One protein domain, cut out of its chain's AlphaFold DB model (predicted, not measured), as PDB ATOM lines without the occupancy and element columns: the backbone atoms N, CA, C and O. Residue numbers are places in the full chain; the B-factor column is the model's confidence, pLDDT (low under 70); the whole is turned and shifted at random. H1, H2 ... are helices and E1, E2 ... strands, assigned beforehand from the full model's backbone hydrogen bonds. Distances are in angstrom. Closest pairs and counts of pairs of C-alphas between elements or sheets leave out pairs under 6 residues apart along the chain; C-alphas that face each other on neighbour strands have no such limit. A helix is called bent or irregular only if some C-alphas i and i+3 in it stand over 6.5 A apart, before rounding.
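Overview. This is residues 556 to 731 of the 737 residues of the protein "Hypothetical protein" of Amphora coffeiformis (UniProt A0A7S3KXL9). You are looking at a sandwich, two antiparallel sheets face to face with their strands nearly aligned, E1-E2-E3-E4-E8 in one and E5-E6-E7-E9 in the other. Beyond the second sheet, away from the first, lies a small separate sheet, E10-E11-E12, also antiparallel, and residues 715 to 721 stick out at that end. The printed part has 176 residues, with twelve named strands and three short helices in the order E1 H1 E2 E3 E4 E5 E6 E7 H2 E8 E9 H3 E10 E11 E12. It is mostly strand, compact by its radius of gyration of the C-alphas, 17.2 A, yet elongated, spanning 59 by 38 by 28 A.

Arrangement. Begin at E1, residues 556 to 560, an edge strand of a twisted sheet; beside E2, residues 571 to 577, N 559 and O 572 are 2.8 A apart. E2, E3, residues 581 to 589, and E4, residues 599 to 607, form a meander, each strand the antiparallel neighbour of the one before; N 573 and O 585 are 2.9 A apart, N 584 and O 605 2.8 A. E4 bends by 55 degrees at residue 602, and beside E8, residues 664 to 666, N 604 and O 665 are 2.8 A apart. H1, residues 566 to 569, is on this sheet over none of its strands; its closest C-alphas to E3 are Glu 567 and Pro 589, 5.8 A. In the facing sheet, E5, residues 616 to 619, E6, residues 623 to 629, and E7, residues 634 to 641, form another meander, with N 618 and O 625, and N 626 and O 637, each 2.9 A apart; E9, residues 673 to 679, follows with N 638 and O 677 at 2.8 A. The parts that face each other are 11.1 A centre to centre. H2, residues 645 to 651, and H3, residues 681 to 684, only graze this sheet. H2 is irregular, C-alphas 646 and 649 being 7.2 A apart, with 0 of 3 O i to N i+4 pairs and 3 of 4 O i to N i+3 pairs within hydrogen-bond range; H1 and H3 are too short for an O i to N i+4 pair. A third meander joins E10, residues 696 to 700, E11, residues 703 to 707, and E12, residues 726 to 730; N 703 and O 700 are 2.9 A apart, N 704 and O 729 2.8 A. E7 and E11 are apart.

Along the chain. Find C-alpha 556 at (-10.393, 39.968, 233.900), where E1 begins. E3 runs 26.5 A, E7 22.6 A and E4 22.0 A. E12 ends at C-alpha 730, (-26.531, 61.974, 220.305).

Size, cuts and confidence. The C-alphas farthest apart, those of Asp 594 and Gly 717, are 61.2 A apart. The printed part has no cut; the long links are H2 to E8, H3 to E10 and E11 to E12. The mean pLDDT of the printed part is 74.8, and residues 593 to 597, 631 to 632, 657 and 681 to 731 are under 70.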
ATOM      1  N   THR A 556     -11.340  38.911 233.538       88.88
ATOM      2  CA  THR A 556     -10.393  39.968 233.900       88.88
ATOM      3  C   THR A 556     -11.061  41.067 234.714       88.88
ATOM      4  O   THR A 556     -10.458  41.573 235.654       88.88
ATOM      5  N   GLU A 557     -12.304  41.428 234.379       91.00
ATOM      6  CA  GLU A 557     -13.031  42.529 235.022       91.00
ATOM      7  C   GLU A 557     -14.539  42.257 235.114       91.00
ATOM      8  O   GLU A 557     -15.104  41.519 234.301       91.00
ATOM      9  N   ILE A 558     -15.188  42.878 236.107       91.81
ATOM     10  CA  ILE A 558     -16.633  42.811 236.365       91.81
ATOM     11  C   ILE A 558     -17.197  44.237 236.386       91.81
ATOM     12  O   ILE A 558     -16.688  45.091 237.113       91.81
ATOM     13  N   PHE A 559     -18.268  44.490 235.634       92.25
ATOM     14  CA  PHE A 559     -18.919  45.797 235.524       92.25
ATOM     15  C   PHE A 559     -20.358  45.717 236.027       92.25
ATOM     16  O   PHE A 559     -21.216  45.085 235.409       92.25
ATOM     17  N   CYS A 560     -20.630  46.400 237.135       91.56
ATOM     18  CA  CYS A 560     -21.969  46.539 237.699       91.56
ATOM     19  C   CYS A 560     -22.594  47.870 237.269       91.56
ATOM     20  O   CYS A 560     -21.887  48.866 237.096       91.56
ATOM     21  N   ALA A 561     -23.919  47.899 237.128       86.44
ATOM     22  CA  ALA A 561     -24.641  49.143 236.891       86.44
ATOM     23  C   ALA A 561     -24.457  50.091 238.085       86.44
ATOM     24  O   ALA A 561     -24.600  49.680 239.235       86.44
ATOM     25  N   LYS A 562     -24.143  51.365 237.820       77.25
ATOM     26  CA  LYS A 562     -23.921  52.353 238.890       77.25
ATOM     27  C   LYS A 562     -25.202  52.738 239.625       77.25
ATOM     28  O   LYS A 562     -25.167  52.975 240.827       77.25
ATOM     29  N   GLU A 563     -26.308  52.832 238.897       79.06
ATOM     30  CA  GLU A 563     -27.550  53.446 239.390       79.06
ATOM     31  C   GLU A 563     -28.684  52.435 239.575       79.06
ATOM     32  O   GLU A 563     -29.745  52.773 240.099       79.06
ATOM     33  N   LEU A 564     -28.470  51.182 239.165       82.00
ATOM     34  CA  LEU A 564     -29.496  50.149 239.166       82.00
ATOM     35  C   LEU A 564     -29.079  48.952 240.031       82.00
ATOM     36  O   LEU A 564     -27.926  48.527 239.956       82.00
ATOM     37  N   PRO A 565     -30.005  48.379 240.827       86.69
ATOM     38  CA  PRO A 565     -29.717  47.194 241.628       86.69
ATOM     39  C   PRO A 565     -29.271  46.018 240.756       86.69
ATOM     40  O   PRO A 565     -29.798  45.820 239.653       86.69
ATOM     41  N   LEU A 566     -28.347  45.205 241.276       85.88
ATOM     42  CA  LEU A 566     -27.820  44.015 240.601       85.88
ATOM     43  C   LEU A 566     -28.946  43.043 240.223       85.88
ATOM     44  O   LEU A 566     -28.907  42.413 239.169       85.88
ATOM     45  N   GLU A 567     -29.995  42.989 241.046       85.50
ATOM     46  CA  GLU A 567     -31.176  42.145 240.870       85.50
ATOM     47  C   GLU A 567     -32.026  42.545 239.651       85.50
ATOM     48  O   GLU A 567     -32.862  41.775 239.187       85.50
ATOM     49  N   LYS A 568     -31.842  43.761 239.127       83.62
ATOM     50  CA  LYS A 568     -32.581  44.266 237.959       83.62
ATOM     51  C   LYS A 568     -31.683  44.411 236.737       83.62
ATOM     52  O   LYS A 568     -32.052  44.025 235.624       83.62
ATOM     53  N   ALA A 569     -30.494  44.972 236.929       85.94
ATOM     54  CA  ALA A 569     -29.571  45.257 235.841       85.94
ATOM     55  C   ALA A 569     -28.700  44.052 235.467       85.94
ATOM     56  O   ALA A 569     -28.360  43.897 234.299       85.94
ATOM     57  N   GLY A 570     -28.396  43.166 236.419       90.94
ATOM     58  CA  GLY A 570     -27.324  42.196 236.242       90.94
ATOM     59  C   GLY A 570     -25.948  42.868 236.231       90.94
ATOM     60  O   GLY A 570     -25.789  44.019 236.651       90.94
ATOM     61  N   PHE A 571     -24.942  42.145 235.753       94.25
ATOM     62  CA  PHE A 571     -23.575  42.644 235.610       94.25
ATOM     63  C   PHE A 571     -22.888  42.054 234.382       94.25
ATOM     64  O   PHE A 571     -23.273  40.997 233.886       94.25
ATOM     65  N   TRP A 572     -21.846  42.725 233.906       95.69
ATOM     66  CA  TRP A 572     -21.024  42.253 232.797       95.69
ATOM     67  C   TRP A 572     -19.696  41.693 233.291       95.69
ATOM     68  O   TRP A 572     -19.097  42.252 234.203       95.69
ATOM     69  N   THR A 573     -19.191  40.640 232.654       94.88
ATOM     70  CA  THR A 573     -17.810  40.168 232.847       94.88
ATOM     71  C   THR A 573     -17.031  40.271 231.548       94.88
ATOM     72  O   THR A 573     -17.514  39.788 230.523       94.88
ATOM     73  N   LEU A 574     -15.827  40.837 231.596       95.00
ATOM     74  CA  LEU A 574     -14.881  40.840 230.481       95.00
ATOM     75  C   LEU A 574     -13.970  39.620 230.572       95.00
ATOM     76  O   LEU A 574     -13.330  39.383 231.594       95.00
ATOM     77  N   GLN A 575     -13.894  38.873 229.481       91.50
ATOM     78  CA  GLN A 575     -12.892  37.847 229.238       91.50
ATOM     79  C   GLN A 575     -11.995  38.348 228.116       91.50
ATOM     80  O   GLN A 575     -12.469  38.598 227.007       91.50
ATOM     81  N   HIS A 576     -10.707  38.516 228.394       86.50
ATOM     82  CA  HIS A 576      -9.747  38.996 227.409       86.50
ATOM     83  C   HIS A 576      -8.649  37.966 227.184       86.50
ATOM     84  O   HIS A 576      -8.055  37.447 228.129       86.50
ATOM     85  N   ASN A 577      -8.369  37.688 225.916       79.19
ATOM     86  CA  ASN A 577      -7.270  36.842 225.494       79.19
ATOM     87  C   ASN A 577      -6.538  37.517 224.331       79.19
ATOM     88  O   ASN A 577      -7.156  37.896 223.335       79.19
ATOM     89  N   SER A 578      -5.215  37.620 224.428       73.56
ATOM     90  CA  SER A 578      -4.380  38.192 223.369       73.56
ATOM     91  C   SER A 578      -4.509  37.451 222.030       73.56
ATOM     92  O   SER A 578      -4.339  38.063 220.971       73.56
ATOM     93  N   ALA A 579      -4.864  36.163 222.060       70.69
ATOM     94  CA  ALA A 579      -5.108  35.329 220.888       70.69
ATOM     95  C   ALA A 579      -6.551  35.417 220.361       70.69
ATOM     96  O   ALA A 579      -6.753  35.440 219.150       70.69
ATOM     97  N   HIS A 580      -7.553  35.481 221.246       70.00
ATOM     98  CA  HIS A 580      -8.974  35.358 220.864       70.00
ATOM     99  C   HIS A 580      -9.777  36.664 220.937       70.00
ATOM    100  O   HIS A 580     -10.955  36.681 220.591       70.00
ATOM    101  N   GLY A 581      -9.158  37.765 221.360       86.12
ATOM    102  CA  GLY A 581      -9.836  39.043 221.521       86.12
ATOM    103  C   GLY A 581     -10.570  39.156 222.851       86.12
ATOM    104  O   GLY A 581     -10.163  38.588 223.864       86.12
ATOM    105  N   SER A 582     -11.630  39.958 222.855       91.69
ATOM    106  CA  SER A 582     -12.365  40.300 224.070       91.69
ATOM    107  C   SER A 582     -13.819  39.875 223.950       91.69
ATOM    108  O   SER A 582     -14.488  40.223 222.979       91.69
ATOM    109  N   THR A 583     -14.312  39.164 224.956       93.12
ATOM    110  CA  THR A 583     -15.703  38.725 225.047       93.12
ATOM    111  C   THR A 583     -16.330  39.299 226.306       93.12
ATOM    112  O   THR A 583     -15.726  39.277 227.379       93.12
ATOM    113  N   LEU A 584     -17.548  39.809 226.177       95.62
ATOM    114  CA  LEU A 584     -18.357  40.282 227.289       95.62
ATOM    115  C   LEU A 584     -19.531  39.348 227.532       95.62
ATOM    116  O   LEU A 584     -20.209  38.957 226.589       95.62
ATOM    117  N   LEU A 585     -19.786  39.019 228.795       94.69
ATOM    118  CA  LEU A 585     -20.914  38.179 229.198       94.69
ATOM    119  C   LEU A 585     -21.828  38.971 230.131       94.69
ATOM    120  O   LEU A 585     -21.350  39.481 231.143       94.69
ATOM    121  N   LEU A 586     -23.113  39.068 229.795       95.25
ATOM    122  CA  LEU A 586     -24.148  39.634 230.656       95.25
ATOM    123  C   LEU A 586     -24.718  38.541 231.548       95.25
ATOM    124  O   LEU A 586     -25.323  37.589 231.054       95.25
ATOM    125  N   TRP A 587     -24.587  38.734 232.852       93.69
ATOM    126  CA  TRP A 587     -25.123  37.872 233.891       93.69
ATOM    127  C   TRP A 587     -26.354  38.527 234.494       93.69
ATOM    128  O   TRP A 587     -26.256  39.603 235.087       93.69
ATOM    129  N   LYS A 588     -27.512  37.885 234.363       90.75
ATOM    130  CA  LYS A 588     -28.775  38.378 234.922       90.75
ATOM    131  C   LYS A 588     -29.315  37.401 235.959       90.75
ATOM    132  O   LYS A 588     -29.116  36.193 235.828       90.75
ATOM    133  N   PRO A 589     -29.960  37.915 237.013       88.12
ATOM    134  CA  PRO A 589     -30.513  37.078 238.058       88.12
ATOM    135  C   PRO A 589     -31.685  36.276 237.502       88.12
ATOM    136  O   PRO A 589     -32.578  36.809 236.839       88.12
ATOM    137  N   ARG A 590     -31.698  34.987 237.807       86.00
ATOM    138  CA  ARG A 590     -32.785  34.091 237.455       86.00
ATOM    139  C   ARG A 590     -34.022  34.482 238.262       86.00
ATOM    140  O   ARG A 590     -33.991  34.464 239.490       86.00
ATOM    141  N   GLN A 591     -35.116  34.832 237.581       73.38
ATOM    142  CA  GLN A 591     -36.403  35.116 238.226       73.38
ATOM    143  C   GLN A 591     -36.997  33.818 238.790       73.38
ATOM    144  O   GLN A 591     -37.776  33.134 238.132       73.38
ATOM    145  N   GLN A 592     -36.588  33.440 239.998       73.31
ATOM    146  CA  GLN A 592     -37.167  32.326 240.736       73.31
ATOM    147  C   GLN A 592     -37.515  32.824 242.142       73.31
ATOM    148  O   GLN A 592     -36.636  33.276 242.867       73.31
ATOM    149  N   GLU A 593     -38.805  32.803 242.495       60.44
ATOM    150  CA  GLU A 593     -39.369  33.594 243.606       60.44
ATOM    151  C   GLU A 593     -38.883  33.208 245.019       60.44
ATOM    152  O   GLU A 593     -39.045  34.011 245.928       60.44
ATOM    153  N   ASP A 594     -38.229  32.056 245.219       63.75
ATOM    154  CA  ASP A 594     -38.023  31.500 246.572       63.75
ATOM    155  C   ASP A 594     -36.610  30.963 246.890       63.75
ATOM    156  O   ASP A 594     -36.386  30.392 247.958       63.75
ATOM    157  N   GLN A 595     -35.623  31.111 246.000       51.19
ATOM    158  CA  GLN A 595     -34.253  30.620 246.236       51.19
ATOM    159  C   GLN A 595     -33.258  31.703 245.814       51.19
ATOM    160  O   GLN A 595     -33.460  32.329 244.781       51.19
ATOM    161  N   GLY A 596     -32.238  31.974 246.641       64.56
ATOM    162  CA  GLY A 596     -31.340  33.134 246.514       64.56
ATOM    163  C   GLY A 596     -30.826  33.422 245.094       64.56
ATOM    164  O   GLY A 596     -30.771  32.532 244.252       64.56
ATOM    165  N   ALA A 597     -30.440  34.676 244.840       64.25
ATOM    166  CA  ALA A 597     -30.112  35.176 243.504       64.25
ATOM    167  C   ALA A 597     -29.014  34.342 242.812       64.25
ATOM    168  O   ALA A 597     -27.822  34.498 243.078       64.25
ATOM    169  N   THR A 598     -29.432  33.450 241.916       82.50
ATOM    170  CA  THR A 598     -28.559  32.765 240.958       82.50
ATOM    171  C   THR A 598     -28.496  33.598 239.687       82.50
ATOM    172  O   THR A 598     -29.484  34.239 239.336       82.50
ATOM    173  N   PHE A 599     -27.345  33.630 239.014       87.00
ATOM    174  CA  PHE A 599     -27.155  34.413 237.793       87.00
ATOM    175  C   PHE A 599     -26.884  33.488 236.610       87.00
ATOM    176  O   PHE A 599     -26.010  32.628 236.695       87.00
ATOM    177  N   ASP A 600     -27.601  33.709 235.511       89.81
ATOM    178  CA  ASP A 600     -27.421  32.999 234.248       89.81
ATOM    179  C   ASP A 600     -26.853  33.967 233.190       89.81
ATOM    180  O   ASP A 600     -27.117  35.175 233.224       89.81
ATOM    181  N   VAL A 601     -26.050  33.446 232.253       91.81
ATOM    182  CA  VAL A 601     -25.557  34.235 231.111       91.81
ATOM    183  C   VAL A 601     -26.697  34.421 230.117       91.81
ATOM    184  O   VAL A 601     -27.143  33.461 229.491       91.81
ATOM    185  N   GLU A 602     -27.147  35.660 229.942       92.25
ATOM    186  CA  GLU A 602     -28.245  35.984 229.025       92.25
ATOM    187  C   GLU A 602     -27.769  36.548 227.684       92.25
ATOM    188  O   GLU A 602     -28.452  36.374 226.672       92.25
ATOM    189  N   THR A 603     -26.601  37.191 227.647       93.81
ATOM    190  CA  THR A 603     -26.022  37.751 226.419       93.81
ATOM    191  C   THR A 603     -24.511  37.547 226.403       93.81
ATOM    192  O   THR A 603     -23.839  37.741 227.412       93.81
ATOM    193  N   ILE A 604     -23.978  37.209 225.235       93.75
ATOM    194  CA  ILE A 604     -22.552  37.180 224.919       93.75
ATOM    195  C   ILE A 604     -22.283  38.261 223.867       93.75
ATOM    196  O   ILE A 604     -23.042  38.382 222.911       93.75
ATOM    197  N   ILE A 605     -21.223  39.051 224.018       94.44
ATOM    198  CA  ILE A 605     -20.756  39.985 222.989       94.44
ATOM    199  C   ILE A 605     -19.311  39.652 222.645       94.44
ATOM    200  O   ILE A 605     -18.420  39.814 223.478       94.44
ATOM    201  N   HIS A 606     -19.067  39.251 221.405       92.19
ATOM    202  CA  HIS A 606     -17.721  39.154 220.854       92.19
ATOM    203  C   HIS A 606     -17.312  40.513 220.296       92.19
ATOM    204  O   HIS A 606     -17.851  40.975 219.290       92.19
ATOM    205  N   LEU A 607     -16.378  41.185 220.968       90.88
ATOM    206  CA  LEU A 607     -16.003  42.543 220.604       90.88
ATOM    207  C   LEU A 607     -15.138  42.535 219.336       90.88
ATOM    208  O   LEU A 607     -14.069  41.921 219.348       90.88
ATOM    209  N   PRO A 608     -15.527  43.263 218.271       84.56
ATOM    210  CA  PRO A 608     -14.735  43.401 217.047       84.56
ATOM    211  C   PRO A 608     -13.571  44.392 217.247       84.56
ATOM    212  O   PRO A 608     -13.407  45.351 216.495       84.56
ATOM    213  N   LEU A 609     -12.789  44.185 218.307       84.38
ATOM    214  CA  LEU A 609     -11.667  45.017 218.731       84.38
ATOM    215  C   LEU A 609     -10.359  44.234 218.618       84.38
ATOM    216  O   LEU A 609     -10.336  43.005 218.626       84.38
ATOM    217  N   SER A 610      -9.252  44.962 218.527       79.38
ATOM    218  CA  SER A 610      -7.904  44.410 218.516       79.38
ATOM    219  C   SER A 610      -7.664  43.556 219.756       79.38
ATOM    220  O   SER A 610      -7.810  44.020 220.885       79.38
ATOM    221  N   SER A 611      -7.211  42.320 219.551       79.81
ATOM    222  CA  SER A 611      -6.855  41.416 220.645       79.81
ATOM    223  C   SER A 611      -5.629  41.876 221.433       79.81
ATOM    224  O   SER A 611      -5.384  41.391 222.529       79.81
ATOM    225  N   ARG A 612      -4.858  42.837 220.908       77.38
ATOM    226  CA  ARG A 612      -3.647  43.351 221.564       77.38
ATOM    227  C   ARG A 612      -3.935  44.288 222.730       77.38
ATOM    228  O   ARG A 612      -3.035  44.539 223.525       77.38
ATOM    229  N   ARG A 613      -5.132  44.876 222.789       80.19
ATOM    230  CA  ARG A 613      -5.486  45.863 223.810       80.19
ATOM    231  C   ARG A 613      -6.763  45.442 224.508       80.19
ATOM    232  O   ARG A 613      -7.768  45.155 223.864       80.19
ATOM    233  N   THR A 614      -6.717  45.446 225.832       84.62
ATOM    234  CA  THR A 614      -7.903  45.228 226.651       84.62
ATOM    235  C   THR A 614      -8.835  46.431 226.491       84.62
ATOM    236  O   THR A 614      -8.398  47.570 226.693       84.62
ATOM    237  N   PRO A 615     -10.092  46.219 226.077       89.88
ATOM    238  CA  PRO A 615     -11.035  47.305 225.905       89.88
ATOM    239  C   PRO A 615     -11.436  47.875 227.261       89.88
ATOM    240  O   PRO A 615     -11.572  47.142 228.239       89.88
ATOM    241  N   LYS A 616     -11.673  49.184 227.309       89.56
ATOM    242  CA  LYS A 616     -12.314  49.814 228.464       89.56
ATOM    243  C   LYS A 616     -13.819  49.709 228.319       89.56
ATOM    244  O   LYS A 616     -14.341  49.751 227.205       89.56
ATOM    245  N   ILE A 617     -14.523  49.589 229.436       90.25
ATOM    246  CA  ILE A 617     -15.962  49.334 229.429       90.25
ATOM    247  C   ILE A 617     -16.631  50.204 230.479       90.25
ATOM    248  O   ILE A 617     -16.148  50.342 231.601       90.25
ATOM    249  N   VAL A 618     -17.756  50.804 230.101       88.25
ATOM    250  CA  VAL A 618     -18.627  51.552 231.004       88.25
ATOM    251  C   VAL A 618     -20.038  51.002 230.867       88.25
ATOM    252  O   VAL A 618     -20.589  50.966 229.770       88.25
ATOM    253  N   TYR A 619     -20.614  50.588 231.992       89.56
ATOM    254  CA  TYR A 619     -21.975  50.072 232.078       89.56
ATOM    255  C   TYR A 619     -22.788  50.919 233.060       89.56
ATOM    256  O   TYR A 619     -22.392  51.081 234.215       89.56
ATOM    257  N   ASP A 620     -23.911  51.478 232.607       82.81
ATOM    258  CA  ASP A 620     -24.802  52.298 233.446       82.81
ATOM    259  C   ASP A 620     -26.085  51.564 233.876       82.81
ATOM    260  O   ASP A 620     -26.838  52.069 234.704       82.81
ATOM    261  N   GLY A 621     -26.313  50.349 233.366       85.94
ATOM    262  CA  GLY A 621     -27.528  49.567 233.604       85.94
ATOM    263  C   GLY A 621     -28.445  49.455 232.385       85.94
ATOM    264  O   GLY A 621     -29.047  48.401 232.179       85.94
ATOM    265  N   ARG A 622     -28.489  50.491 231.541       86.19
ATOM    266  CA  ARG A 622     -29.273  50.544 230.292       86.19
ATOM    267  C   ARG A 622     -28.399  50.516 229.043       86.19
ATOM    268  O   ARG A 622     -28.878  50.224 227.952       86.19
ATOM    269  N   ARG A 623     -27.115  50.831 229.177       86.75
ATOM    270  CA  ARG A 623     -26.163  50.942 228.076       86.75
ATOM    271  C   ARG A 623     -24.809  50.417 228.482       86.75
ATOM    272  O   ARG A 623     -24.359  50.592 229.615       86.75
ATOM    273  N   LEU A 624     -24.155  49.815 227.504       90.62
ATOM    274  CA  LEU A 624     -22.795  49.330 227.597       90.62
ATOM    275  C   LEU A 624     -21.976  50.041 226.523       90.62
ATOM    276  O   LEU A 624     -22.253  49.923 225.329       90.62
ATOM    277  N   LEU A 625     -20.993  50.811 226.968       89.88
ATOM    278  CA  LEU A 625     -20.075  51.555 226.123       89.88
ATOM    279  C   LEU A 625     -18.720  50.866 226.176       89.88
ATOM    280  O   LEU A 625     -18.161  50.684 227.260       89.88
ATOM    281  N   VAL A 626     -18.204  50.478 225.016       91.69
ATOM    282  CA  VAL A 626     -16.940  49.754 224.899       91.69
ATOM    283  C   VAL A 626     -15.964  50.570 224.067       91.69
ATOM    284  O   VAL A 626     -16.227  50.882 222.907       91.69
ATOM    285  N   TYR A 627     -14.820  50.880 224.667       87.69
ATOM    286  CA  TYR A 627     -13.724  51.617 224.052       87.69
ATOM    287  C   TYR A 627     -12.607  50.649 223.727       87.69
ATOM    288  O   TYR A 627     -12.137  49.907 224.590       87.69
ATOM    289  N   GLY A 628     -12.112  50.709 222.505       86.81
ATOM    290  CA  GLY A 628     -10.894  50.005 222.163       86.81
ATOM    291  C   GLY A 628     -10.325  50.497 220.856       86.81
ATOM    292  O   GLY A 628     -10.744  51.517 220.315       86.81
ATOM    293  N   GLN A 629      -9.360  49.745 220.355       82.25
ATOM    294  CA  GLN A 629      -8.760  49.987 219.057       82.25
ATOM    295  C   GLN A 629      -9.178  48.861 218.123       82.25
ATOM    296  O   GLN A 629      -9.084  47.701 218.515       82.25
ATOM    297  N   ASP A 630      -9.623  49.172 216.913       77.75
ATOM    298  CA  ASP A 630      -9.681  48.195 215.830       77.75
ATOM    299  C   ASP A 630      -8.394  48.258 214.988       77.75
ATOM    300  O   ASP A 630      -7.353  48.723 215.450       77.75
ATOM    301  N   HIS A 631      -8.412  47.715 213.774       64.69
ATOM    302  CA  HIS A 631      -7.245  47.741 212.891       64.69
ATOM    303  C   HIS A 631      -6.996  49.116 212.248       64.69
ATOM    304  O   HIS A 631      -5.922  49.314 211.689       64.69
ATOM    305  N   ILE A 632      -7.958  50.044 212.323       67.75
ATOM    306  CA  ILE A 632      -7.891  51.372 211.701       67.75
ATOM    307  C   ILE A 632      -7.644  52.456 212.756       67.75
ATOM    308  O   ILE A 632      -6.944  53.424 212.492       67.75
ATOM    309  N   GLY A 633      -8.156  52.292 213.975       74.94
ATOM    310  CA  GLY A 633      -7.923  53.258 215.042       74.94
ATOM    311  C   GLY A 633      -8.831  53.061 216.244       74.94
ATOM    312  O   GLY A 633      -9.355  51.975 216.489       74.94
ATOM    313  N   MET A 634      -8.988  54.119 217.035       79.06
ATOM    314  CA  MET A 634      -9.902  54.120 218.177       79.06
ATOM    315  C   MET A 634     -11.348  53.967 217.709       79.06
ATOM    316  O   MET A 634     -11.771  54.646 216.776       79.06
ATOM    317  N   ILE A 635     -12.117  53.109 218.377       83.06
ATOM    318  CA  ILE A 635     -13.559  52.998 218.159       83.06
ATOM    319  C   ILE A 635     -14.324  52.969 219.478       83.06
ATOM    320  O   ILE A 635     -13.842  52.456 220.494       83.06
ATOM    321  N   LEU A 636     -15.545  53.495 219.425       85.94
ATOM    322  CA  LEU A 636     -16.536  53.403 220.487       85.94
ATOM    323  C   LEU A 636     -17.706  52.551 219.996       85.94
ATOM    324  O   LEU A 636     -18.368  52.887 219.013       85.94
ATOM    325  N   LEU A 637     -17.950  51.439 220.681       89.44
ATOM    326  CA  LEU A 637     -19.099  50.572 220.447       89.44
ATOM    327  C   LEU A 637     -20.154  50.856 221.512       89.44
ATOM    328  O   LEU A 637     -19.859  50.863 222.709       89.44
ATOM    329  N   VAL A 638     -21.381  51.086 221.063       89.06
ATOM    330  CA  VAL A 638     -22.529  51.400 221.909       89.06
ATOM    331  C   VAL A 638     -23.519  50.252 221.814       89.06
ATOM    332  O   VAL A 638     -23.985  49.908 220.727       89.06
ATOM    333  N   TYR A 639     -23.870  49.684 222.961       92.25
ATOM    334  CA  TYR A 639     -24.892  48.653 223.075       92.25
ATOM    335  C   TYR A 639     -26.001  49.128 224.010       92.25
ATOM    336  O   TYR A 639     -25.731  49.731 225.052       92.25
ATOM    337  N   HIS A 640     -27.251  48.834 223.657       90.75
ATOM    338  CA  HIS A 640     -28.392  49.012 224.554       90.75
ATOM    339  C   HIS A 640     -28.645  47.705 225.293       90.75
ATOM    340  O   HIS A 640     -28.710  46.642 224.676       90.75
ATOM    341  N   VAL A 641     -28.808  47.803 226.606       91.19
ATOM    342  CA  VAL A 641     -29.098  46.697 227.514       91.19
ATOM    343  C   VAL A 641     -30.509  46.889 228.043       91.19
ATOM    344  O   VAL A 641     -30.828  47.906 228.656       91.19
ATOM    345  N   ARG A 642     -31.365  45.904 227.797       89.38
ATOM    346  CA  ARG A 642     -32.750  45.889 228.241       89.38
ATOM    347  C   ARG A 642     -32.788  45.917 229.763       89.38
ATOM    348  O   ARG A 642     -32.267  45.025 230.447       89.38
ATOM    349  N   TYR A 643     -33.431  46.947 230.294       84.50
ATOM    350  CA  TYR A 643     -33.619  47.103 231.728       84.50
ATOM    351  C   TYR A 643     -35.039  46.728 232.142       84.50
ATOM    352  O   TYR A 643     -35.231  46.039 233.143       84.50
ATOM    353  N   SER A 644     -36.031  47.158 231.364       84.12
ATOM    354  CA  SER A 644     -37.446  46.997 231.678       84.12
ATOM    355  C   SER A 644     -38.237  46.470 230.485       84.12
ATOM    356  O   SER A 644     -37.768  46.476 229.348       84.12
ATOM    357  N   ASN A 645     -39.470  46.036 230.741       82.31
ATOM    358  CA  ASN A 645     -40.384  45.641 229.671       82.31
ATOM    359  C   ASN A 645     -40.840  46.834 228.813       82.31
ATOM    360  O   ASN A 645     -41.307  46.623 227.701       82.31
ATOM    361  N   GLU A 646     -40.690  48.070 229.296       78.75
ATOM    362  CA  GLU A 646     -40.989  49.279 228.515       78.75
ATOM    363  C   GLU A 646     -39.999  49.459 227.360       78.75
ATOM    364  O   GLU A 646     -40.361  49.987 226.314       78.75
ATOM    365  N   ASP A 647     -38.780  48.931 227.506       76.25
ATOM    366  CA  ASP A 647     -37.751  48.994 226.469       76.25
ATOM    367  C   ASP A 647     -38.016  47.994 225.327       76.25
ATOM    368  O   ASP A 647     -37.350  48.062 224.299       76.25
ATOM    369  N   MET A 648     -38.975  47.066 225.474       80.81
ATOM    370  CA  MET A 648     -39.193  45.951 224.535       80.81
ATOM    371  C   MET A 648     -39.394  46.396 223.089       80.81
ATOM    372  O   MET A 648     -38.837  45.763 222.198       80.81
ATOM    373  N   SER A 649     -40.062  47.529 222.850       80.69
ATOM    374  CA  SER A 649     -40.281  48.046 221.491       80.69
ATOM    375  C   SER A 649     -38.981  48.266 220.711       80.69
ATOM    376  O   SER A 649     -38.962  48.204 219.486       80.69
ATOM    377  N   VAL A 650     -37.879  48.516 221.422       77.25
ATOM    378  CA  VAL A 650     -36.540  48.742 220.867       77.25
ATOM    379  C   VAL A 650     -35.824  47.419 220.534       77.25
ATOM    380  O   VAL A 650     -34.898  47.397 219.717       77.25
ATOM    381  N   PHE A 651     -36.251  46.315 221.154       84.75
ATOM    382  CA  PHE A 651     -35.670  44.975 221.032       84.75
ATOM    383  C   PHE A 651     -36.551  43.986 220.250       84.75
ATOM    384  O   PHE A 651     -36.067  42.912 219.902       84.75
ATOM    385  N   ASP A 652     -37.797  44.343 219.919       79.19
ATOM    386  CA  ASP A 652     -38.755  43.482 219.202       79.19
ATOM    387  C   ASP A 652     -38.254  43.011 217.823       79.19
ATOM    388  O   ASP A 652     -38.713  41.998 217.300       79.19
ATOM    389  N   GLN A 653     -37.289  43.724 217.233       74.12
ATOM    390  CA  GLN A 653     -36.695  43.386 215.935       74.12
ATOM    391  C   GLN A 653     -35.414  42.539 216.038       74.12
ATOM    392  O   GLN A 653     -34.816  42.209 215.016       74.12
ATOM    393  N   VAL A 654     -34.958  42.199 217.248       74.81
ATOM    394  CA  VAL A 654     -33.668  41.527 217.461       74.81
ATOM    395  C   VAL A 654     -33.870  40.007 217.532       74.81
ATOM    396  O   VAL A 654     -34.524  39.530 218.463       74.81
ATOM    397  N   PRO A 655     -33.308  39.219 216.596       70.25
ATOM    398  CA  PRO A 655     -33.425  37.766 216.639       70.25
ATOM    399  C   PRO A 655     -32.676  37.172 217.846       70.25
ATOM    400  O   PRO A 655     -31.624  37.657 218.265       70.25
ATOM    401  N   VAL A 656     -33.244  36.108 218.420       73.88
ATOM    402  CA  VAL A 656     -32.713  35.384 219.588       73.88
ATOM    403  C   VAL A 656     -31.909  34.167 219.131       73.88
ATOM    404  O   VAL A 656     -32.331  33.463 218.219       73.88
ATOM    405  N   GLY A 657     -30.775  33.886 219.780       63.56
ATOM    406  CA  GLY A 657     -29.930  32.720 219.492       63.56
ATOM    407  C   GLY A 657     -29.024  32.849 218.260       63.56
ATOM    408  O   GLY A 657     -28.147  32.010 218.072       63.56
ATOM    409  N   GLU A 658     -29.186  33.901 217.457       71.06
ATOM    410  CA  GLU A 658     -28.315  34.218 216.323       71.06
ATOM    411  C   GLU A 658     -27.342  35.351 216.678       71.06
ATOM    412  O   GLU A 658     -27.643  36.230 217.490       71.06
ATOM    413  N   SER A 659     -26.153  35.331 216.068       72.12
ATOM    414  CA  SER A 659     -25.211  36.445 216.181       72.12
ATOM    415  C   SER A 659     -25.735  37.632 215.382       72.12
ATOM    416  O   SER A 659     -25.858  37.566 214.162       72.12
ATOM    417  N   THR A 660     -25.995  38.734 216.071       78.31
ATOM    418  CA  THR A 660     -26.426  40.004 215.478       78.31
ATOM    419  C   THR A 660     -25.249  40.975 215.327       78.31
ATOM    420  O   THR A 660     -24.116  40.682 215.730       78.31
ATOM    421  N   SER A 661     -25.496  42.134 214.708       77.88
ATOM    422  CA  SER A 661     -24.508  43.206 214.529       77.88
ATOM    423  C   SER A 661     -23.749  43.527 215.819       77.88
ATOM    424  O   SER A 661     -24.270  43.388 216.923       77.88
ATOM    425  N   GLY A 662     -22.488  43.945 215.686       83.69
ATOM    426  CA  GLY A 662     -21.636  44.256 216.839       83.69
ATOM    427  C   GLY A 662     -21.228  43.044 217.687       83.69
ATOM    428  O   GLY A 662     -20.716  43.247 218.787       83.69
ATOM    429  N   GLY A 663     -21.452  41.820 217.191       87.69
ATOM    430  CA  GLY A 663     -21.029  40.567 217.823       87.69
ATOM    431  C   GLY A 663     -21.926  40.101 218.968       87.69
ATOM    432  O   GLY A 663     -21.467  39.339 219.815       87.69
ATOM    433  N   VAL A 664     -23.174  40.576 219.031       90.56
ATOM    434  CA  VAL A 664     -24.109  40.266 220.122       90.56
ATOM    435  C   VAL A 664     -24.843  38.953 219.855       90.56
ATOM    436  O   VAL A 664     -25.530  38.816 218.845       90.56
ATOM    437  N   VAL A 665     -24.774  38.029 220.806       90.44
ATOM    438  CA  VAL A 665     -25.505  36.759 220.840       90.44
ATOM    439  C   VAL A 665     -26.380  36.745 222.092       90.44
ATOM    440  O   VAL A 665     -25.882  36.664 223.215       90.44
ATOM    441  N   ASN A 666     -27.699  36.826 221.919       89.56
ATOM    442  CA  ASN A 666     -28.647  36.688 223.027       89.56
ATOM    443  C   ASN A 666     -28.967  35.204 223.248       89.56
ATOM    444  O   ASN A 666     -29.508  34.552 222.357       89.56
ATOM    445  N   VAL A 667     -28.618  34.686 224.427       88.38
ATOM    446  CA  VAL A 667     -28.774  33.273 224.815       88.38
ATOM    447  C   VAL A 667     -30.133  33.024 225.476       88.38
ATOM    448  O   VAL A 667     -30.714  31.951 225.320       88.38
ATOM    449  N   GLY A 668     -30.651  34.015 226.206       82.19
ATOM    450  CA  GLY A 668     -31.977  33.950 226.823       82.19
ATOM    451  C   GLY A 668     -33.116  34.022 225.801       82.19
ATOM    452  O   GLY A 668     -32.929  34.472 224.678       82.19
ATOM    453  N   HIS A 669     -34.330  33.628 226.203       80.00
ATOM    454  CA  HIS A 669     -35.521  33.646 225.334       80.00
ATOM    455  C   HIS A 669     -35.943  35.042 224.862       80.00
ATOM    456  O   HIS A 669     -36.704  35.153 223.904       80.00
ATOM    457  N   VAL A 670     -35.488  36.090 225.547       85.06
ATOM    458  CA  VAL A 670     -35.800  37.479 225.220       85.06
ATOM    459  C   VAL A 670     -34.484  38.208 224.952       85.06
ATOM    460  O   VAL A 670     -33.555  38.069 225.752       85.06
ATOM    461  N   PRO A 671     -34.367  38.972 223.851       87.50
ATOM    462  CA  PRO A 671     -33.161  39.734 223.574       87.50
ATOM    463  C   PRO A 671     -32.952  40.779 224.673       87.50
ATOM    464  O   PRO A 671     -33.801  41.634 224.922       87.50
ATOM    465  N   ASN A 672     -31.813  40.687 225.355       90.19
ATOM    466  CA  ASN A 672     -31.465  41.577 226.459       90.19
ATOM    467  C   ASN A 672     -30.422  42.610 226.072       90.19
ATOM    468  O   ASN A 672     -30.284  43.614 226.758       90.19
ATOM    469  N   THR A 673     -29.697  42.387 224.985       92.94
ATOM    470  CA  THR A 673     -28.735  43.357 224.486       92.94
ATOM    471  C   THR A 673     -28.883  43.495 222.984       92.94
ATOM    472  O   THR A 673     -29.105  42.510 222.280       92.94
ATOM    473  N   ARG A 674     -28.735  44.720 222.488       91.44
ATOM    474  CA  ARG A 674     -28.636  45.009 221.061       91.44
ATOM    475  C   ARG A 674     -27.458  45.928 220.818       91.44
ATOM    476  O   ARG A 674     -27.163  46.810 221.625       91.44
ATOM    477  N   PHE A 675     -26.805  45.741 219.687       90.19
ATOM    478  CA  PHE A 675     -25.857  46.717 219.193       90.19
ATOM    479  C   PHE A 675     -26.617  47.942 218.683       90.19
ATOM    480  O   PHE A 675     -27.574  47.800 217.926       90.19
ATOM    481  N   ALA A 676     -26.225  49.123 219.152       84.94
ATOM    482  CA  ALA A 676     -26.876  50.379 218.807       84.94
ATOM    483  C   ALA A 676     -26.044  51.167 217.794       84.94
ATOM    484  O   ALA A 676     -26.569  51.560 216.759       84.94
ATOM    485  N   ASN A 677     -24.754  51.384 218.068       81.94
ATOM    486  CA  ASN A 677     -23.920  52.208 217.197       81.94
ATOM    487  C   ASN A 677     -22.424  51.846 217.279       81.94
ATOM    488  O   ASN A 677     -21.944  51.341 218.297       81.94
ATOM    489  N   ARG A 678     -21.674  52.132 216.208       83.25
ATOM    490  CA  ARG A 678     -20.203  52.089 216.154       83.25
ATOM    491  C   ARG A 678     -19.695  53.426 215.649       83.25
ATOM    492  O   ARG A 678     -19.798  53.729 214.465       83.25
ATOM    493  N   ILE A 679     -19.035  54.153 216.533       78.25
ATOM    494  CA  ILE A 679     -18.403  55.430 216.220       78.25
ATOM    495  C   ILE A 679     -16.930  55.143 215.913       78.25
ATOM    496  O   ILE A 679     -16.200  54.601 216.750       78.25
ATOM    497  N   ARG A 680     -16.516  55.423 214.672       74.56
ATOM    498  CA  ARG A 680     -15.174  55.105 214.155       74.56
ATOM    499  C   ARG A 680     -14.171  56.226 214.423       74.56
ATOM    500  O   ARG A 680     -14.557  57.369 214.640       74.56
ATOM    501  N   HIS A 681     -12.887  55.892 214.293       65.56
ATOM    502  CA  HIS A 681     -11.753  56.799 214.500       65.56
ATOM    503  C   HIS A 681     -11.870  58.143 213.756       65.56
ATOM    504  O   HIS A 681     -11.485  59.155 214.320       65.56
ATOM    505  N   VAL A 682     -12.462  58.187 212.553       59.72
ATOM    506  CA  VAL A 682     -12.669  59.438 211.792       59.72
ATOM    507  C   VAL A 682     -13.514  60.443 212.585       59.72
ATOM    508  O   VAL A 682     -13.157  61.611 212.681       59.72
ATOM    509  N   ALA A 683     -14.583  59.974 213.232       55.94
ATOM    510  CA  ALA A 683     -15.429  60.791 214.105       55.94
ATOM    511  C   ALA A 683     -14.786  61.065 215.479       55.94
ATOM    512  O   ALA A 683     -15.287  61.874 216.255       55.94
ATOM    513  N   LEU A 684     -13.677  60.391 215.793       61.59
ATOM    514  CA  LEU A 684     -12.896  60.540 217.024       61.59
ATOM    515  C   LEU A 684     -11.530  61.206 216.752       61.59
ATOM    516  O   LEU A 684     -10.646  61.172 217.615       61.59
ATOM    517  N   SER A 685     -11.346  61.774 215.553       53.50
ATOM    518  CA  SER A 685     -10.062  62.286 215.077       53.50
ATOM    519  C   SER A 685      -9.522  63.367 216.019       53.50
ATOM    520  O   SER A 685     -10.262  64.215 216.522       53.50
ATOM    521  N   GLY A 686      -8.223  63.292 216.317       54.84
ATOM    522  CA  GLY A 686      -7.560  64.144 217.310       54.84
ATOM    523  C   GLY A 686      -7.521  63.581 218.737       54.84
ATOM    524  O   GLY A 686      -6.815  64.130 219.581       54.84
ATOM    525  N   MET A 687      -8.188  62.453 219.015       56.31
ATOM    526  CA  MET A 687      -8.084  61.732 220.299       56.31
ATOM    527  C   MET A 687      -7.068  60.573 220.280       56.31
ATOM    528  O   MET A 687      -7.006  59.776 221.211       56.31
ATOM    529  N   GLU A 688      -6.272  60.451 219.217       56.06
ATOM    530  CA  GLU A 688      -5.405  59.286 218.972       56.06
ATOM    531  C   GLU A 688      -4.165  59.241 219.881       56.06
ATOM    532  O   GLU A 688      -3.737  58.163 220.294       56.06
ATOM    533  N   ASN A 689      -3.618  60.411 220.236       48.31
ATOM    534  CA  ASN A 689      -2.384  60.536 221.026       48.31
ATOM    535  C   ASN A 689      -2.617  60.939 222.489       48.31
ATOM    536  O   ASN A 689      -1.723  60.798 223.323       48.31
ATOM    537  N   ILE A 690      -3.811  61.426 222.818       48.94
ATOM    538  CA  ILE A 690      -4.174  61.866 224.162       48.94
ATOM    539  C   ILE A 690      -5.331  60.961 224.598       48.94
ATOM    540  O   ILE A 690      -6.382  60.980 223.976       48.94
ATOM    541  N   LEU A 691      -5.180  60.252 225.725       51.25
ATOM    542  CA  LEU A 691      -6.270  59.618 226.495       51.25
ATOM    543  C   LEU A 691      -6.686  58.180 226.108       51.25
ATOM    544  O   LEU A 691      -7.851  57.916 225.843       51.25
ATOM    545  N   TYR A 692      -5.815  57.192 226.341       48.59
ATOM    546  CA  TYR A 692      -6.352  55.981 226.992       48.59
ATOM    547  C   TYR A 692      -6.716  56.267 228.460       48.59
ATOM    548  O   TYR A 692      -7.563  55.582 229.023       48.59
ATOM    549  N   GLU A 693      -6.124  57.289 229.091       43.44
ATOM    550  CA  GLU A 693      -6.188  57.479 230.549       43.44
ATOM    551  C   GLU A 693      -7.116  58.591 231.067       43.44
ATOM    552  O   GLU A 693      -7.492  58.520 232.232       43.44
ATOM    553  N   ALA A 694      -7.533  59.584 230.270       45.59
ATOM    554  CA  ALA A 694      -8.318  60.712 230.807       45.59
ATOM    555  C   ALA A 694      -9.538  61.139 229.965       45.59
ATOM    556  O   ALA A 694      -9.959  62.294 230.007       45.59
ATOM    557  N   LEU A 695     -10.144  60.188 229.249       50.47
ATOM    558  CA  LEU A 695     -11.513  60.335 228.756       50.47
ATOM    559  C   LEU A 695     -12.476  60.152 229.934       50.47
ATOM    560  O   LEU A 695     -12.671  59.041 230.428       50.47
ATOM    561  N   TYR A 696     -13.049  61.260 230.403       51.41
ATOM    562  CA  TYR A 696     -14.118  61.242 231.397       51.41
ATOM    563  C   TYR A 696     -15.456  61.283 230.685       51.41
ATOM    564  O   TYR A 696     -15.702  62.165 229.861       51.41
ATOM    565  N   MET A 697     -16.307  60.319 231.019       53.25
ATOM    566  CA  MET A 697     -17.591  60.153 230.368       53.25
ATOM    567  C   MET A 697     -18.726  60.210 231.359       53.25
ATOM    568  O   MET A 697     -18.771  59.454 232.332       53.25
ATOM    569  N   THR A 698     -19.667  61.089 231.052       52.38
ATOM    570  CA  THR A 698     -20.986  61.095 231.665       52.38
ATOM    571  C   THR A 698     -21.966  60.710 230.574       52.38
ATOM    572  O   THR A 698     -22.138  61.438 229.596       52.38
ATOM    573  N   ALA A 699     -22.570  59.536 230.713       52.03
ATOM    574  CA  ALA A 699     -23.623  59.101 229.816       52.03
ATOM    575  C   ALA A 699     -24.959  59.582 230.401       52.03
ATOM    576  O   ALA A 699     -25.404  59.064 231.417       52.03
ATOM    577  N   ASN A 700     -25.606  60.563 229.770       54.12
ATOM    578  CA  ASN A 700     -27.019  60.880 230.030       54.12
ATOM    579  C   ASN A 700     -27.869  60.087 229.028       54.12
ATOM    580  O   ASN A 700     -27.352  59.796 227.960       54.12
ATOM    581  N   GLU A 701     -29.112  59.704 229.324       51.88
ATOM    582  CA  GLU A 701     -29.909  58.703 228.576       51.88
ATOM    583  C   GLU A 701     -29.871  58.857 227.042       51.88
ATOM    584  O   GLU A 701     -29.836  57.860 226.323       51.88
ATOM    585  N   ARG A 702     -29.773  60.095 226.546       62.84
ATOM    586  CA  ARG A 702     -29.696  60.427 225.118       62.84
ATOM    587  C   ARG A 702     -28.284  60.705 224.581       62.84
ATOM    588  O   ARG A 702     -28.035  60.487 223.404       62.84
ATOM    589  N   PHE A 703     -27.356  61.161 225.421       63.56
ATOM    590  CA  PHE A 703     -26.079  61.711 224.967       63.56
ATOM    591  C   PHE A 703     -24.873  61.033 225.616       63.56
ATOM    592  O   PHE A 703     -24.815  60.852 226.837       63.56
ATOM    593  N   VAL A 704     -23.863  60.741 224.801       65.00
ATOM    594  CA  VAL A 704     -22.502  60.471 225.265       65.00
ATOM    595  C   VAL A 704     -21.741  61.786 225.286       65.00
ATOM    596  O   VAL A 704     -21.511  62.391 224.244       65.00
ATOM    597  N   ILE A 705     -21.358  62.229 226.480       63.06
ATOM    598  CA  ILE A 705     -20.557  63.435 226.662       63.06
ATOM    599  C   ILE A 705     -19.120  63.017 226.963       63.06
ATOM    600  O   ILE A 705     -18.847  62.368 227.976       63.06
ATOM    601  N   LEU A 706     -18.213  63.391 226.070       65.31
ATOM    602  CA  LEU A 706     -16.782  63.137 226.127       65.31
ATOM    603  C   LEU A 706     -16.085  64.464 226.419       65.31
ATOM    604  O   LEU A 706     -16.121  65.383 225.601       65.31
ATOM    605  N   ASN A 707     -15.442  64.569 227.579       56.66
ATOM    606  CA  ASN A 707     -14.574  65.709 227.849       56.66
ATOM    607  C   ASN A 707     -13.236  65.498 227.122       56.66
ATOM    608  O   ASN A 707     -12.409  64.683 227.545       56.66
ATOM    609  N   THR A 708     -13.044  66.197 226.007       57.41
ATOM    610  CA  THR A 708     -11.805  66.198 225.240       57.41
ATOM    611  C   THR A 708     -10.914  67.321 225.763       57.41
ATOM    612  O   THR A 708     -11.130  68.504 225.509       57.41
ATOM    613  N   LYS A 709      -9.841  66.968 226.484       48.28
ATOM    614  CA  LYS A 709      -8.857  67.954 226.978       48.28
ATOM    615  C   LYS A 709      -8.262  68.850 225.872       48.28
ATOM    616  O   LYS A 709      -7.691  69.883 226.197       48.28
ATOM    617  N   GLY A 710      -8.369  68.451 224.600       49.44
ATOM    618  CA  GLY A 710      -7.829  69.159 223.435       49.44
ATOM    619  C   GLY A 710      -8.822  70.012 222.633       49.44
ATOM    620  O   GLY A 710      -8.419  70.563 221.615       49.44
ATOM    621  N   GLY A 711     -10.091  70.136 223.044       50.34
ATOM    622  CA  GLY A 711     -11.099  70.817 222.221       50.34
ATOM    623  C   GLY A 711     -11.697  69.916 221.136       50.34
ATOM    624  O   GLY A 711     -11.193  68.830 220.846       50.34
ATOM    625  N   ASN A 712     -12.831  70.334 220.572       46.53
ATOM    626  CA  ASN A 712     -13.526  69.594 219.523       46.53
ATOM    627  C   ASN A 712     -12.853  69.909 218.173       46.53
ATOM    628  O   ASN A 712     -13.140  70.931 217.557       46.53
ATOM    629  N   LEU A 713     -11.922  69.063 217.723       47.03
ATOM    630  CA  LEU A 713     -11.238  69.227 216.427       47.03
ATOM    631  C   LEU A 713     -12.150  68.918 215.220       47.03
ATOM    632  O   LEU A 713     -11.742  69.091 214.077       47.03
ATOM    633  N   LEU A 714     -13.395  68.494 215.471       43.53
ATOM    634  CA  LEU A 714     -14.371  68.109 214.448       43.53
ATOM    635  C   LEU A 714     -15.017  69.290 213.705       43.53
ATOM    636  O   LEU A 714     -15.737  69.067 212.737       43.53
ATOM    637  N   SER A 715     -14.790  70.540 214.121       41.91
ATOM    638  CA  SER A 715     -15.389  71.711 213.472       41.91
ATOM    639  C   SER A 715     -14.351  72.722 212.997       41.91
ATOM    640  O   SER A 715     -14.299  73.860 213.466       41.91
ATOM    641  N   SER A 716     -13.577  72.346 211.987       39.25
ATOM    642  CA  SER A 716     -12.942  73.315 211.091       39.25
ATOM    643  C   SER A 716     -13.999  73.872 210.125       39.25
ATOM    644  O   SER A 716     -13.934  73.617 208.930       39.25
ATOM    645  N   GLY A 717     -15.030  74.564 210.632       44.81
ATOM    646  CA  GLY A 717     -16.012  75.206 209.746       44.81
ATOM    647  C   GLY A 717     -17.335  75.682 210.347       44.81
ATOM    648  O   GLY A 717     -17.960  76.553 209.752       44.81
ATOM    649  N   SER A 718     -17.783  75.198 211.509       39.75
ATOM    650  CA  SER A 718     -19.040  75.690 212.094       39.75
ATOM    651  C   SER A 718     -18.789  76.768 213.147       39.75
ATOM    652  O   SER A 718     -17.880  76.675 213.969       39.75
ATOM    653  N   SER A 719     -19.617  77.812 213.120       39.72
ATOM    654  CA  SER A 719     -19.660  78.976 214.020       39.72
ATOM    655  C   SER A 719     -20.057  78.633 215.469       39.72
ATOM    656  O   SER A 719     -20.742  79.397 216.149       39.72
ATOM    657  N   SER A 720     -19.637  77.469 215.957       39.88
ATOM    658  CA  SER A 720     -19.963  76.953 217.276       39.88
ATOM    659  C   SER A 720     -18.987  77.511 218.328       39.88
ATOM    660  O   SER A 720     -17.774  77.356 218.181       39.88
ATOM    661  N   PRO A 721     -19.467  78.168 219.401       38.25
ATOM    662  CA  PRO A 721     -18.631  78.924 220.339       38.25
ATOM    663  C   PRO A 721     -17.861  78.059 221.359       38.25
ATOM    664  O   PRO A 721     -17.257  78.596 222.288       38.25
ATOM    665  N   TYR A 722     -17.856  76.731 221.231       40.50
ATOM    666  CA  TYR A 722     -17.282  75.836 222.239       40.50
ATOM    667  C   TYR A 722     -15.790  75.576 221.987       40.50
ATOM    668  O   TYR A 722     -15.397  74.538 221.461       40.50
ATOM    669  N   ARG A 723     -14.939  76.524 222.398       43.62
ATOM    670  CA  ARG A 723     -13.470  76.354 222.431       43.62
ATOM    671  C   ARG A 723     -12.961  75.502 223.608       43.62
ATOM    672  O   ARG A 723     -11.765  75.255 223.698       43.62
ATOM    673  N   GLU A 724     -13.852  74.982 224.453       44.84
ATOM    674  CA  GLU A 724     -13.522  74.056 225.544       44.84
ATOM    675  C   GLU A 724     -14.294  72.728 225.396       44.84
ATOM    676  O   GLU A 724     -15.412  72.558 225.871       44.84
ATOM    677  N   GLY A 725     -13.669  71.799 224.665       53.16
ATOM    678  CA  GLY A 725     -13.478  70.394 225.052       53.16
ATOM    679  C   GLY A 725     -14.660  69.480 225.366       53.16
ATOM    680  O   GLY A 725     -14.471  68.546 226.137       53.16
ATOM    681  N   LEU A 726     -15.859  69.696 224.829       56.28
ATOM    682  CA  LEU A 726     -16.986  68.786 225.056       56.28
ATOM    683  C   LEU A 726     -17.491  68.209 223.727       56.28
ATOM    684  O   LEU A 726     -18.121  68.914 222.940       56.28
ATOM    685  N   LEU A 727     -17.229  66.927 223.477       63.25
ATOM    686  CA  LEU A 727     -17.843  66.188 222.377       63.25
ATOM    687  C   LEU A 727     -19.130  65.537 222.892       63.25
ATOM    688  O   LEU A 727     -19.095  64.679 223.770       63.25
ATOM    689  N   VAL A 728     -20.269  65.972 222.356       63.00
ATOM    690  CA  VAL A 728     -21.591  65.421 222.671       63.00
ATOM    691  C   VAL A 728     -22.056  64.600 221.480       63.00
ATOM    692  O   VAL A 728     -22.240  65.140 220.396       63.00
ATOM    693  N   ILE A 729     -22.241  63.302 221.687       66.19
ATOM    694  CA  ILE A 729     -22.736  62.371 220.677       66.19
ATOM    695  C   ILE A 729     -24.182  62.030 221.036       66.19
ATOM    696  O   ILE A 729     -24.422  61.453 222.100       66.19
ATOM    697  N   ASP A 730     -25.135  62.411 220.183       66.94
ATOM    698  CA  ASP A 730     -26.531  61.974 220.305       66.94
ATOM    699  C   ASP A 730     -26.633  60.512 219.861       66.94
ATOM    700  O   ASP A 730     -26.196  60.143 218.773       66.94
ATOM    701  N   LEU A 731     -27.158  59.661 220.737       60.31
ATOM    702  CA  LEU A 731     -27.307  58.232 220.472       60.31
ATOM    703  C   LEU A 731     -28.623  57.891 219.755       60.31
ATOM    704  O   LEU A 731     -28.819  56.728 219.409       60.31
TER     705      LEU A 731